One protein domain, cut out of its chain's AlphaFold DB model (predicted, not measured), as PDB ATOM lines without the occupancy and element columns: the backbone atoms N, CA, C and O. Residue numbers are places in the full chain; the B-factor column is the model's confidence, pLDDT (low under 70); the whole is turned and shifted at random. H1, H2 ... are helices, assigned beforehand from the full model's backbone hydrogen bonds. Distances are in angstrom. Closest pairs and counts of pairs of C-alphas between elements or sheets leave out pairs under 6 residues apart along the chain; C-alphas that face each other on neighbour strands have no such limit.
ATOM      1  N   ASP A  77     -13.785  -0.414 -66.642       56.16
ATOM      2  CA  ASP A  77     -14.677   0.405 -67.470       56.16
ATOM      3  C   ASP A  77     -15.960   0.840 -66.741       56.16
ATOM      4  O   ASP A  77     -16.598   1.808 -67.143       56.16
ATOM      5  N   ASN A  78     -16.311   0.175 -65.633       61.12
ATOM      6  CA  ASN A  78     -17.510   0.470 -64.842       61.12
ATOM      7  C   ASN A  78     -17.218   1.237 -63.538       61.12
ATOM      8  O   ASN A  78     -18.146   1.489 -62.768       61.12
ATOM      9  N   MET A  79     -15.953   1.569 -63.244       65.81
ATOM     10  CA  MET A  79     -15.593   2.323 -62.038       65.81
ATOM     11  C   MET A  79     -15.471   3.817 -62.311       65.81
ATOM     12  O   MET A  79     -14.854   4.259 -63.279       65.81
ATOM     13  N   THR A  80     -15.991   4.606 -61.381       76.38
ATOM     14  CA  THR A  80     -15.776   6.054 -61.365       76.38
ATOM     15  C   THR A  80     -14.312   6.401 -61.066       76.38
ATOM     16  O   THR A  80     -13.573   5.641 -60.433       76.38
ATOM     17  N   THR A  81     -13.874   7.589 -61.483       74.31
ATOM     18  CA  THR A  81     -12.514   8.098 -61.225       74.31
ATOM     19  C   THR A  81     -12.164   8.142 -59.734       74.31
ATOM     20  O   THR A  81     -11.018   7.882 -59.359       74.31
ATOM     21  N   GLU A  82     -13.146   8.411 -58.871       76.31
ATOM     22  CA  GLU A  82     -12.967   8.402 -57.418       76.31
ATOM     23  C   GLU A  82     -12.793   6.984 -56.859       76.31
ATOM     24  O   GLU A  82     -11.867   6.748 -56.079       76.31
ATOM     25  N   GLU A  83     -13.583   6.007 -57.316       71.06
ATOM     26  CA  GLU A  83     -13.399   4.599 -56.933       71.06
ATOM     27  C   GLU A  83     -12.017   4.075 -57.341       71.06
ATOM     28  O   GLU A  83     -11.366   3.369 -56.568       71.06
ATOM     29  N   LEU A  84     -11.518   4.474 -58.516       73.06
ATOM     30  CA  LEU A  84     -10.167   4.132 -58.967       73.06
ATOM     31  C   LEU A  84      -9.090   4.753 -58.074       73.06
ATOM     32  O   LEU A  84      -8.097   4.102 -57.722       73.06
ATOM     33  N   ARG A  85      -9.286   6.006 -57.655       80.31
ATOM     34  CA  ARG A  85      -8.371   6.694 -56.741       80.31
ATOM     35  C   ARG A  85      -8.350   6.031 -55.364       80.31
ATOM     36  O   ARG A  85      -7.277   5.912 -54.763       80.31
ATOM     37  N   GLU A  86      -9.499   5.587 -54.864       79.69
ATOM     38  CA  GLU A  86      -9.589   4.832 -53.615       79.69
ATOM     39  C   GLU A  86      -8.969   3.437 -53.731       79.69
ATOM     40  O   GLU A  86      -8.193   3.049 -52.852       79.69
ATOM     41  N   ALA A  87      -9.220   2.717 -54.826       75.06
ATOM     42  CA  ALA A  87      -8.614   1.414 -55.098       75.06
ATOM     43  C   ALA A  87      -7.080   1.499 -55.100       75.06
ATOM     44  O   ALA A  87      -6.401   0.677 -54.484       75.06
ATOM     45  N   LEU A  88      -6.524   2.550 -55.703       77.06
ATOM     46  CA  LEU A  88      -5.081   2.785 -55.744       77.06
ATOM     47  C   LEU A  88      -4.498   3.137 -54.363       77.06
ATOM     48  O   LEU A  88      -3.371   2.750 -54.034       77.06
ATOM     49  N   LYS A  89      -5.252   3.849 -53.514       82.50
ATOM     50  CA  LYS A  89      -4.869   4.077 -52.108       82.50
ATOM     51  C   LYS A  89      -4.880   2.767 -51.313       82.50
ATOM     52  O   LYS A  89      -3.953   2.539 -50.531       82.50
ATOM     53  N   LEU A  90      -5.885   1.914 -51.530       77.94
ATOM     54  CA  LEU A  90      -6.003   0.598 -50.902       77.94
ATOM     55  C   LEU A  90      -4.847  -0.319 -51.322       77.94
ATOM     56  O   LEU A  90      -4.174  -0.883 -50.460       77.94
ATOM     57  N   GLU A  91      -4.543  -0.394 -52.620       75.75
ATOM     58  CA  GLU A  91      -3.416  -1.171 -53.142       75.75
ATOM     59  C   GLU A  91      -2.100  -0.719 -52.496       75.75
ATOM     60  O   GLU A  91      -1.339  -1.537 -51.987       75.75
ATOM     61  N   ARG A  92      -1.839   0.594 -52.428       75.88
ATOM     62  CA  ARG A  92      -0.631   1.133 -51.778       75.88
ATOM     63  C   ARG A  92      -0.551   0.788 -50.293       75.88
ATOM     64  O   ARG A  92       0.547   0.526 -49.799       75.88
ATOM     65  N   ALA A  93      -1.679   0.812 -49.585       74.44
ATOM     66  CA  ALA A  93      -1.735   0.448 -48.174       74.44
ATOM     67  C   ALA A  93      -1.416  -1.041 -47.981       74.44
ATOM     68  O   ALA A  93      -0.568  -1.383 -47.160       74.44
ATOM     69  N   LEU A  94      -2.019  -1.912 -48.790       72.00
ATOM     70  CA  LEU A  94      -1.839  -3.361 -48.699       72.00
ATOM     71  C   LEU A  94      -0.471  -3.823 -49.224       72.00
ATOM     72  O   LEU A  94       0.138  -4.723 -48.646       72.00
ATOM     73  N   LYS A  95       0.083  -3.156 -50.242       69.50
ATOM     74  CA  LYS A  95       1.409  -3.444 -50.816       69.50
ATOM     75  C   LYS A  95       2.543  -3.324 -49.798       69.50
ATOM     76  O   LYS A  95       3.535  -4.037 -49.917       69.50
ATOM     77  N   LYS A  96       2.394  -2.478 -48.770       66.25
ATOM     78  CA  LYS A  96       3.355  -2.370 -47.656       66.25
ATOM     79  C   LYS A  96       3.411  -3.629 -46.782       66.25
ATOM     80  O   LYS A  96       4.421  -3.850 -46.121       66.25
ATOM     81  N   HIS A  97       2.358  -4.442 -46.796       62.41
ATOM     82  CA  HIS A  97       2.199  -5.617 -45.937       62.41
ATOM     83  C   HIS A  97       2.262  -6.952 -46.698       62.41
ATOM     84  O   HIS A  97       2.432  -7.998 -46.081       62.41
ATOM     85  N   LEU A  98       2.214  -6.919 -48.036       55.34
ATOM     86  CA  LEU A  98       2.053  -8.084 -48.919       55.34
ATOM     87  C   LEU A  98       3.188  -9.134 -48.868       55.34
ATOM     88  O   LEU A  98       3.092 -10.170 -49.520       55.34
ATOM     89  N   ALA A  99       4.277  -8.884 -48.134       55.09
ATOM     90  CA  ALA A  99       5.486  -9.712 -48.160       55.09
ATOM     91  C   ALA A  99       5.761 -10.519 -46.879       55.09
ATOM     92  O   ALA A  99       6.793 -11.188 -46.814       55.09
ATOM     93  N   LYS A 100       4.905 -10.473 -45.853       58.41
ATOM     94  CA  LYS A 100       5.277 -11.009 -44.537       58.41
ATOM     95  C   LYS A 100       4.111 -11.723 -43.847       58.41
ATOM     96  O   LYS A 100       3.409 -11.184 -43.020       58.41
ATOM     97  N   THR A 101       3.947 -13.014 -44.133       63.31
ATOM     98  CA  THR A 101       3.037 -13.945 -43.422       63.31
ATOM     99  C   THR A 101       1.519 -13.709 -43.578       63.31
ATOM    100  O   THR A 101       1.022 -12.603 -43.775       63.31
ATOM    101  N   THR A 102       0.734 -14.785 -43.432       63.22
ATOM    102  CA  THR A 102      -0.743 -14.752 -43.461       63.22
ATOM    103  C   THR A 102      -1.336 -13.843 -42.373       63.22
ATOM    104  O   THR A 102      -2.401 -13.256 -42.561       63.22
ATOM    105  N   LYS A 103      -0.641 -13.714 -41.235       65.88
ATOM    106  CA  LYS A 103      -1.074 -12.909 -40.088       65.88
ATOM    107  C   LYS A 103      -0.967 -11.411 -40.377       65.88
ATOM    108  O   LYS A 103      -1.902 -10.678 -40.073       65.88
ATOM    109  N   GLU A 104       0.113 -10.944 -41.001       67.12
ATOM    110  CA  GLU A 104       0.243  -9.511 -41.313       67.12
ATOM    111  C   GLU A 104      -0.667  -9.100 -42.473       67.12
ATOM    112  O   GLU A 104      -1.232  -8.011 -42.435       67.12
ATOM    113  N   ASN A 105      -0.910  -9.996 -43.438       68.88
ATOM    114  CA  ASN A 105      -1.933  -9.782 -44.468       68.88
ATOM    115  C   ASN A 105      -3.328  -9.587 -43.847       68.88
ATOM    116  O   ASN A 105      -4.059  -8.679 -44.247       68.88
ATOM    117  N   TYR A 106      -3.681 -10.388 -42.834       70.31
ATOM    118  CA  TYR A 106      -4.916 -10.201 -42.065       70.31
ATOM    119  C   TYR A 106      -4.963  -8.816 -41.404       70.31
ATOM    120  O   TYR A 106      -5.929  -8.078 -41.603       70.31
ATOM    121  N   PHE A 107      -3.910  -8.422 -40.679       71.75
ATOM    122  CA  PHE A 107      -3.862  -7.113 -40.017       71.75
ATOM    123  C   PHE A 107      -3.934  -5.947 -41.004       71.75
ATOM    124  O   PHE A 107      -4.583  -4.943 -40.718       71.75
ATOM    125  N   ALA A 108      -3.313  -6.073 -42.174       75.75
ATOM    126  CA  ALA A 108      -3.349  -5.049 -43.209       75.75
ATOM    127  C   ALA A 108      -4.766  -4.826 -43.749       75.75
ATOM    128  O   ALA A 108      -5.214  -3.683 -43.869       75.75
ATOM    129  N   ILE A 109      -5.495  -5.908 -44.027       76.38
ATOM    130  CA  ILE A 109      -6.880  -5.842 -44.507       76.38
ATOM    131  C   ILE A 109      -7.813  -5.341 -43.394       76.38
ATOM    132  O   ILE A 109      -8.662  -4.490 -43.653       76.38
ATOM    133  N   PHE A 110      -7.626  -5.797 -42.152       75.62
ATOM    134  CA  PHE A 110      -8.393  -5.321 -40.996       75.62
ATOM    135  C   PHE A 110      -8.162  -3.827 -40.719       75.62
ATOM    136  O   PHE A 110      -9.093  -3.071 -40.465       75.62
ATOM    137  N   ASN A 111      -6.925  -3.344 -40.828       78.00
ATOM    138  CA  ASN A 111      -6.643  -1.914 -40.704       78.00
ATOM    139  C   ASN A 111      -7.212  -1.113 -41.883       78.00
ATOM    140  O   ASN A 111      -7.628   0.033 -41.709       78.00
ATOM    141  N   SER A 112      -7.267  -1.717 -43.072       75.56
ATOM    142  CA  SER A 112      -7.877  -1.106 -44.255       75.56
ATOM    143  C   SER A 112      -9.401  -1.015 -44.138       75.56
ATOM    144  O   SER A 112      -9.974  -0.044 -44.622       75.56
ATOM    145  N   SER A 113     -10.064  -1.928 -43.415       75.88
ATOM    146  CA  SER A 113     -11.517  -1.862 -43.176       75.88
ATOM    147  C   SER A 113     -11.954  -0.665 -42.330       75.88
ATOM    148  O   SER A 113     -13.134  -0.337 -42.308       75.88
ATOM    149  N   LYS A 114     -11.015   0.001 -41.645       79.00
ATOM    150  CA  LYS A 114     -11.264   1.261 -40.929       79.00
ATOM    151  C   LYS A 114     -11.210   2.494 -41.837       79.00
ATOM    152  O   LYS A 114     -11.624   3.565 -41.417       79.00
ATOM    153  N   LYS A 115     -10.632   2.365 -43.036       80.75
ATOM    154  CA  LYS A 115     -10.326   3.486 -43.942       80.75
ATOM    155  C   LYS A 115     -11.042   3.407 -45.285       80.75
ATOM    156  O   LYS A 115     -11.158   4.423 -45.954       80.75
ATOM    157  N   PHE A 116     -11.470   2.216 -45.685       81.94
ATOM    158  CA  PHE A 116     -12.078   1.961 -46.981       81.94
ATOM    159  C   PHE A 116     -13.407   1.244 -46.810       81.94
ATOM    160  O   PHE A 116     -13.620   0.506 -45.845       81.94
ATOM    161  N   THR A 117     -14.295   1.432 -47.783       83.19
ATOM    162  CA  THR A 117     -15.592   0.763 -47.780       83.19
ATOM    163  C   THR A 117     -15.426  -0.748 -47.940       83.19
ATOM    164  O   THR A 117     -14.561  -1.246 -48.666       83.19
ATOM    165  N   SER A 118     -16.301  -1.509 -47.281       78.81
ATOM    166  CA  SER A 118     -16.315  -2.970 -47.397       78.81
ATOM    167  C   SER A 118     -16.532  -3.428 -48.838       78.81
ATOM    168  O   SER A 118     -15.948  -4.425 -49.248       78.81
ATOM    169  N   THR A 119     -17.306  -2.680 -49.627       81.56
ATOM    170  CA  THR A 119     -17.524  -2.938 -51.055       81.56
ATOM    171  C   THR A 119     -16.216  -2.874 -51.841       81.56
ATOM    172  O   THR A 119     -15.911  -3.809 -52.579       81.56
ATOM    173  N   LEU A 120     -15.413  -1.826 -51.639       77.81
ATOM    174  CA  LEU A 120     -14.124  -1.664 -52.310       77.81
ATOM    175  C   LEU A 120     -13.139  -2.772 -51.924       77.81
ATOM    176  O   LEU A 120     -12.476  -3.348 -52.784       77.81
ATOM    177  N   ILE A 121     -13.083  -3.121 -50.637       78.44
ATOM    178  CA  ILE A 121     -12.207  -4.190 -50.145       78.44
ATOM    179  C   ILE A 121     -12.635  -5.553 -50.707       78.44
ATOM    180  O   ILE A 121     -11.783  -6.333 -51.123       78.44
ATOM    181  N   CYS A 122     -13.938  -5.841 -50.768       77.69
ATOM    182  CA  CYS A 122     -14.454  -7.080 -51.355       77.69
ATOM    183  C   CYS A 122     -14.107  -7.192 -52.843       77.69
ATOM    184  O   CYS A 122     -13.634  -8.246 -53.270       77.69
ATOM    185  N   LYS A 123     -14.280  -6.097 -53.603       75.38
ATOM    186  CA  LYS A 123     -13.878  -6.007 -55.015       75.38
ATOM    187  C   LYS A 123     -12.373  -6.266 -55.169       75.38
ATOM    188  O   LYS A 123     -11.984  -7.137 -55.938       75.38
ATOM    189  N   TYR A 124     -11.540  -5.594 -54.371       74.19
ATOM    190  CA  TYR A 124     -10.080  -5.757 -54.397       74.19
ATOM    191  C   TYR A 124      -9.626  -7.186 -54.063       74.19
ATOM    192  O   TYR A 124      -8.688  -7.701 -54.660       74.19
ATOM    193  N   LEU A 125     -10.277  -7.836 -53.096       73.06
ATOM    194  CA  LEU A 125      -9.950  -9.199 -52.672       73.06
ATOM    195  C   LEU A 125     -10.577 -10.282 -53.566       73.06
ATOM    196  O   LEU A 125     -10.240 -11.452 -53.402       73.06
ATOM    197  N   GLY A 126     -11.502  -9.922 -54.462       70.69
ATOM    198  CA  GLY A 126     -12.260 -10.880 -55.268       70.69
ATOM    199  C   GLY A 126     -13.151 -11.809 -54.434       70.69
ATOM    200  O   GLY A 126     -13.309 -12.980 -54.776       70.69
ATOM    201  N   VAL A 127     -13.702 -11.327 -53.313       72.31
ATOM    202  CA  VAL A 127     -14.537 -12.129 -52.399       72.31
ATOM    203  C   VAL A 127     -15.946 -11.565 -52.275       72.31
ATOM    204  O   VAL A 127     -16.166 -10.359 -52.366       72.31
ATOM    205  N   SER A 128     -16.915 -12.440 -51.995       76.44
ATOM    206  CA  SER A 128     -18.274 -11.993 -51.686       76.44
ATOM    207  C   SER A 128     -18.306 -11.176 -50.387       76.44
ATOM    208  O   SER A 128     -17.561 -11.449 -49.436       76.44
ATOM    209  N   ARG A 129     -19.236 -10.216 -50.303       79.44
ATOM    210  CA  ARG A 129     -19.467  -9.420 -49.087       79.44
ATOM    211  C   ARG A 129     -19.787 -10.302 -47.880       79.44
ATOM    212  O   ARG A 129     -19.297 -10.045 -46.784       79.44
ATOM    213  N   PHE A 130     -20.565 -11.364 -48.084       78.31
ATOM    214  CA  PHE A 130     -20.901 -12.323 -47.033       78.31
ATOM    215  C   PHE A 130     -19.656 -13.040 -46.496       78.31
ATOM    216  O   PHE A 130     -19.434 -13.076 -45.285       78.31
ATOM    217  N   SER A 131     -18.802 -13.549 -47.390       75.19
ATOM    218  CA  SER A 131     -17.546 -14.213 -47.026       75.19
ATOM    219  C   SER A 131     -16.609 -13.271 -46.270       75.19
ATOM    220  O   SER A 131     -16.047 -13.663 -45.249       75.19
ATOM    221  N   TYR A 132     -16.492 -12.022 -46.727       81.31
ATOM    222  CA  TYR A 132     -15.679 -10.996 -46.076       81.31
ATOM    223  C   TYR A 132     -16.175 -10.657 -44.663       81.31
ATOM    224  O   TYR A 132     -15.385 -10.611 -43.722       81.31
ATOM    225  N   LEU A 133     -17.486 -10.476 -44.480       81.62
ATOM    226  CA  LEU A 133     -18.067 -10.179 -43.167       81.62
ATOM    227  C   LEU A 133     -17.958 -11.368 -42.207       81.62
ATOM    228  O   LEU A 133     -17.618 -11.182 -41.038       81.62
ATOM    229  N   LYS A 134     -18.203 -12.590 -42.694       81.44
ATOM    230  CA  LYS A 134     -17.997 -13.822 -41.917       81.44
ATOM    231  C   LYS A 134     -16.542 -13.937 -41.461       81.44
ATOM    232  O   LYS A 134     -16.279 -14.297 -40.316       81.44
ATOM    233  N   TRP A 135     -15.609 -13.584 -42.338       79.50
ATOM    234  CA  TRP A 135     -14.185 -13.573 -42.038       79.50
ATOM    235  C   TRP A 135     -13.813 -12.521 -40.982       79.50
ATOM    236  O   TRP A 135     -13.188 -12.883 -39.985       79.50
ATOM    237  N   LEU A 136     -14.276 -11.272 -41.115       77.81
ATOM    238  CA  LEU A 136     -14.052 -10.225 -40.107       77.81
ATOM    239  C   LEU A 136     -14.586 -10.621 -38.723       77.81
ATOM    240  O   LEU A 136     -13.895 -10.436 -37.725       77.81
ATOM    241  N   LYS A 137     -15.783 -11.218 -38.664       80.75
ATOM    242  CA  LYS A 137     -16.382 -11.701 -37.408       80.75
ATOM    243  C   LYS A 137     -15.594 -12.846 -36.773       80.75
ATOM    244  O   LYS A 137     -15.599 -12.983 -35.557       80.75
ATOM    245  N   SER A 138     -14.925 -13.669 -37.582       78.38
ATOM    246  CA  SER A 138     -14.163 -14.820 -37.085       78.38
ATOM    247  C   SER A 138     -12.855 -14.441 -36.384       78.38
ATOM    248  O   SER A 138     -12.306 -15.270 -35.663       78.38
ATOM    249  N   GLY A 139     -12.328 -13.230 -36.617       68.62
ATOM    250  CA  GLY A 139     -11.070 -12.764 -36.026       68.62
ATOM    251  C   GLY A 139      -9.817 -13.539 -36.467       68.62
ATOM    252  O   GLY A 139      -8.745 -13.348 -35.895       68.62
ATOM    253  N   LYS A 140      -9.937 -14.449 -37.448       69.69
ATOM    254  CA  LYS A 140      -8.883 -15.386 -37.863       69.69
ATOM    255  C   LYS A 140      -8.342 -15.056 -39.261       69.69
ATOM    256  O   LYS A 140      -9.097 -14.604 -40.120       69.69
ATOM    257  N   PRO A 141      -7.049 -15.309 -39.544       62.44
ATOM    258  CA  PRO A 141      -6.478 -15.134 -40.880       62.44
ATOM    259  C   PRO A 141      -7.167 -16.028 -41.922       62.44
ATOM    260  O   PRO A 141      -7.478 -17.183 -41.645       62.44
ATOM    261  N   MET A 142      -7.412 -15.492 -43.124       61.66
ATOM    262  CA  MET A 142      -8.069 -16.229 -44.211       61.66
ATOM    263  C   MET A 142      -7.157 -17.370 -44.683       61.66
ATOM    264  O   MET A 142      -5.942 -17.190 -44.796       61.66
ATOM    265  N   ASN A 143      -7.717 -18.554 -44.945       52.31
ATOM    266  CA  ASN A 143      -6.924 -19.718 -45.348       52.31
ATOM    267  C   ASN A 143      -6.165 -19.447 -46.664       52.31
ATOM    268  O   ASN A 143      -6.668 -18.771 -47.565       52.31
ATOM    269  N   LYS A 144      -4.950 -20.010 -46.785       45.91
ATOM    270  CA  LYS A 144      -4.019 -19.825 -47.925       45.91
ATOM    271  C   LYS A 144      -4.673 -19.992 -49.303       45.91
ATOM    272  O   LYS A 144      -4.244 -19.344 -50.250       45.91
ATOM    273  N   THR A 145      -5.699 -20.833 -49.423       41.31
ATOM    274  CA  THR A 145      -6.389 -21.126 -50.686       41.31
ATOM    275  C   THR A 145      -7.125 -19.913 -51.257       41.31
ATOM    276  O   THR A 145      -7.146 -19.741 -52.470       41.31
ATOM    277  N   THR A 146      -7.647 -19.024 -50.409       46.78
ATOM    278  CA  THR A 146      -8.316 -17.784 -50.845       46.78
ATOM    279  C   THR A 146      -7.318 -16.645 -51.091       46.78
ATOM    280  O   THR A 146      -7.573 -15.752 -51.886       46.78
ATOM    281  N   ILE A 147      -6.132 -16.719 -50.474       44.47
ATOM    282  CA  ILE A 147      -4.996 -15.795 -50.670       44.47
ATOM    283  C   ILE A 147      -4.148 -16.201 -51.893       44.47
ATOM    284  O   ILE A 147      -3.208 -15.510 -52.262       44.47
TER     285      ILE A 147
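What this domain is: This is residues 77 to 147 of the 151 residues of the protein "IS3 family transposase" of Spiroplasma gladiatoris (UniProt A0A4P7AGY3). Picture a small cluster of four helices in which H1, the longest, and H2 form an open helical hairpin meeting at residues 90 to 94 of H1, while H3 packs steeply on H1. H4 packs on H3 at nearly a right angle and comes near H2 without clearly touching it, and residues 139 to 147 follow it as a tail with no named element. The printed part has 71 residues, with four named helices in the order H1, H2, H3, H4 and no named strand, and its class is all helix. It is compact, with a radius of gyration of the C-alphas of 12.0 A, and its rounded outline spans 33 by 26 by 22 A.

How they stand to each other: Start with H1, residues 81 to 95, and go on to H2, residues 101 to 112: they form a helical hairpin and touch, with residues 90 to 94 alone of H1, and their closest C-alphas, those of Leu 94 and Ala 108, are 5.9 A apart. The two run opposite ways at a shallow tilt of 34.9 degrees, only just short of steep. Look next at H3, residues 118 to 125, which touches H1 with Ala 87 and Leu 120 as the closest C-alphas, 6.9 A apart. H1 and H3 run the same way at a steep tilt of 61 degrees. H2 and H3 are close but not clearly touching, with the closest C-alphas, those of Ile 109 and Ile 121, 7.9 A apart. Last comes H4, residues 129 to 138, which touches H3: the closest C-alphas, those of Cys 122 and Arg 129, are 6.0 A apart, and the lines are about perpendicular at 85 degrees. H2 and H4 are close but not clearly touching, with the closest C-alphas, those of Phe 110 and Leu 136, 7.5 A apart. H1 and H4 are apart. In H1, H2, H3 and H4 every O i to N i+4 pair is within hydrogen-bond range.

Where its parts are: Find C-alpha 81 at (-12.514, 8.098, -61.225); from there H1 runs 20.9 A to C-alpha 95. H2 begins at C-alpha 101, at (3.037, -13.945, -43.422), and covers 16.9 A to C-alpha 112. H3 measures 10.4 A from C-alpha 118 to C-alpha 125. H4 runs 14.2 A from C-alpha 129 and ends at C-alpha 138, at (-14.163, -14.820, -37.085).

The domain as a whole: The two C-alphas farthest apart, those of Asp 77 and Gly 139, are 34.3 A apart. The printed part has no cut, and the links H1 to H2, H2 to H3 and H3 to H4 are tight. The mean pLDDT of the printed part is 71.4, and you will find values under 70 at residues 77 to 79, 95 to 105 and 139 to 147.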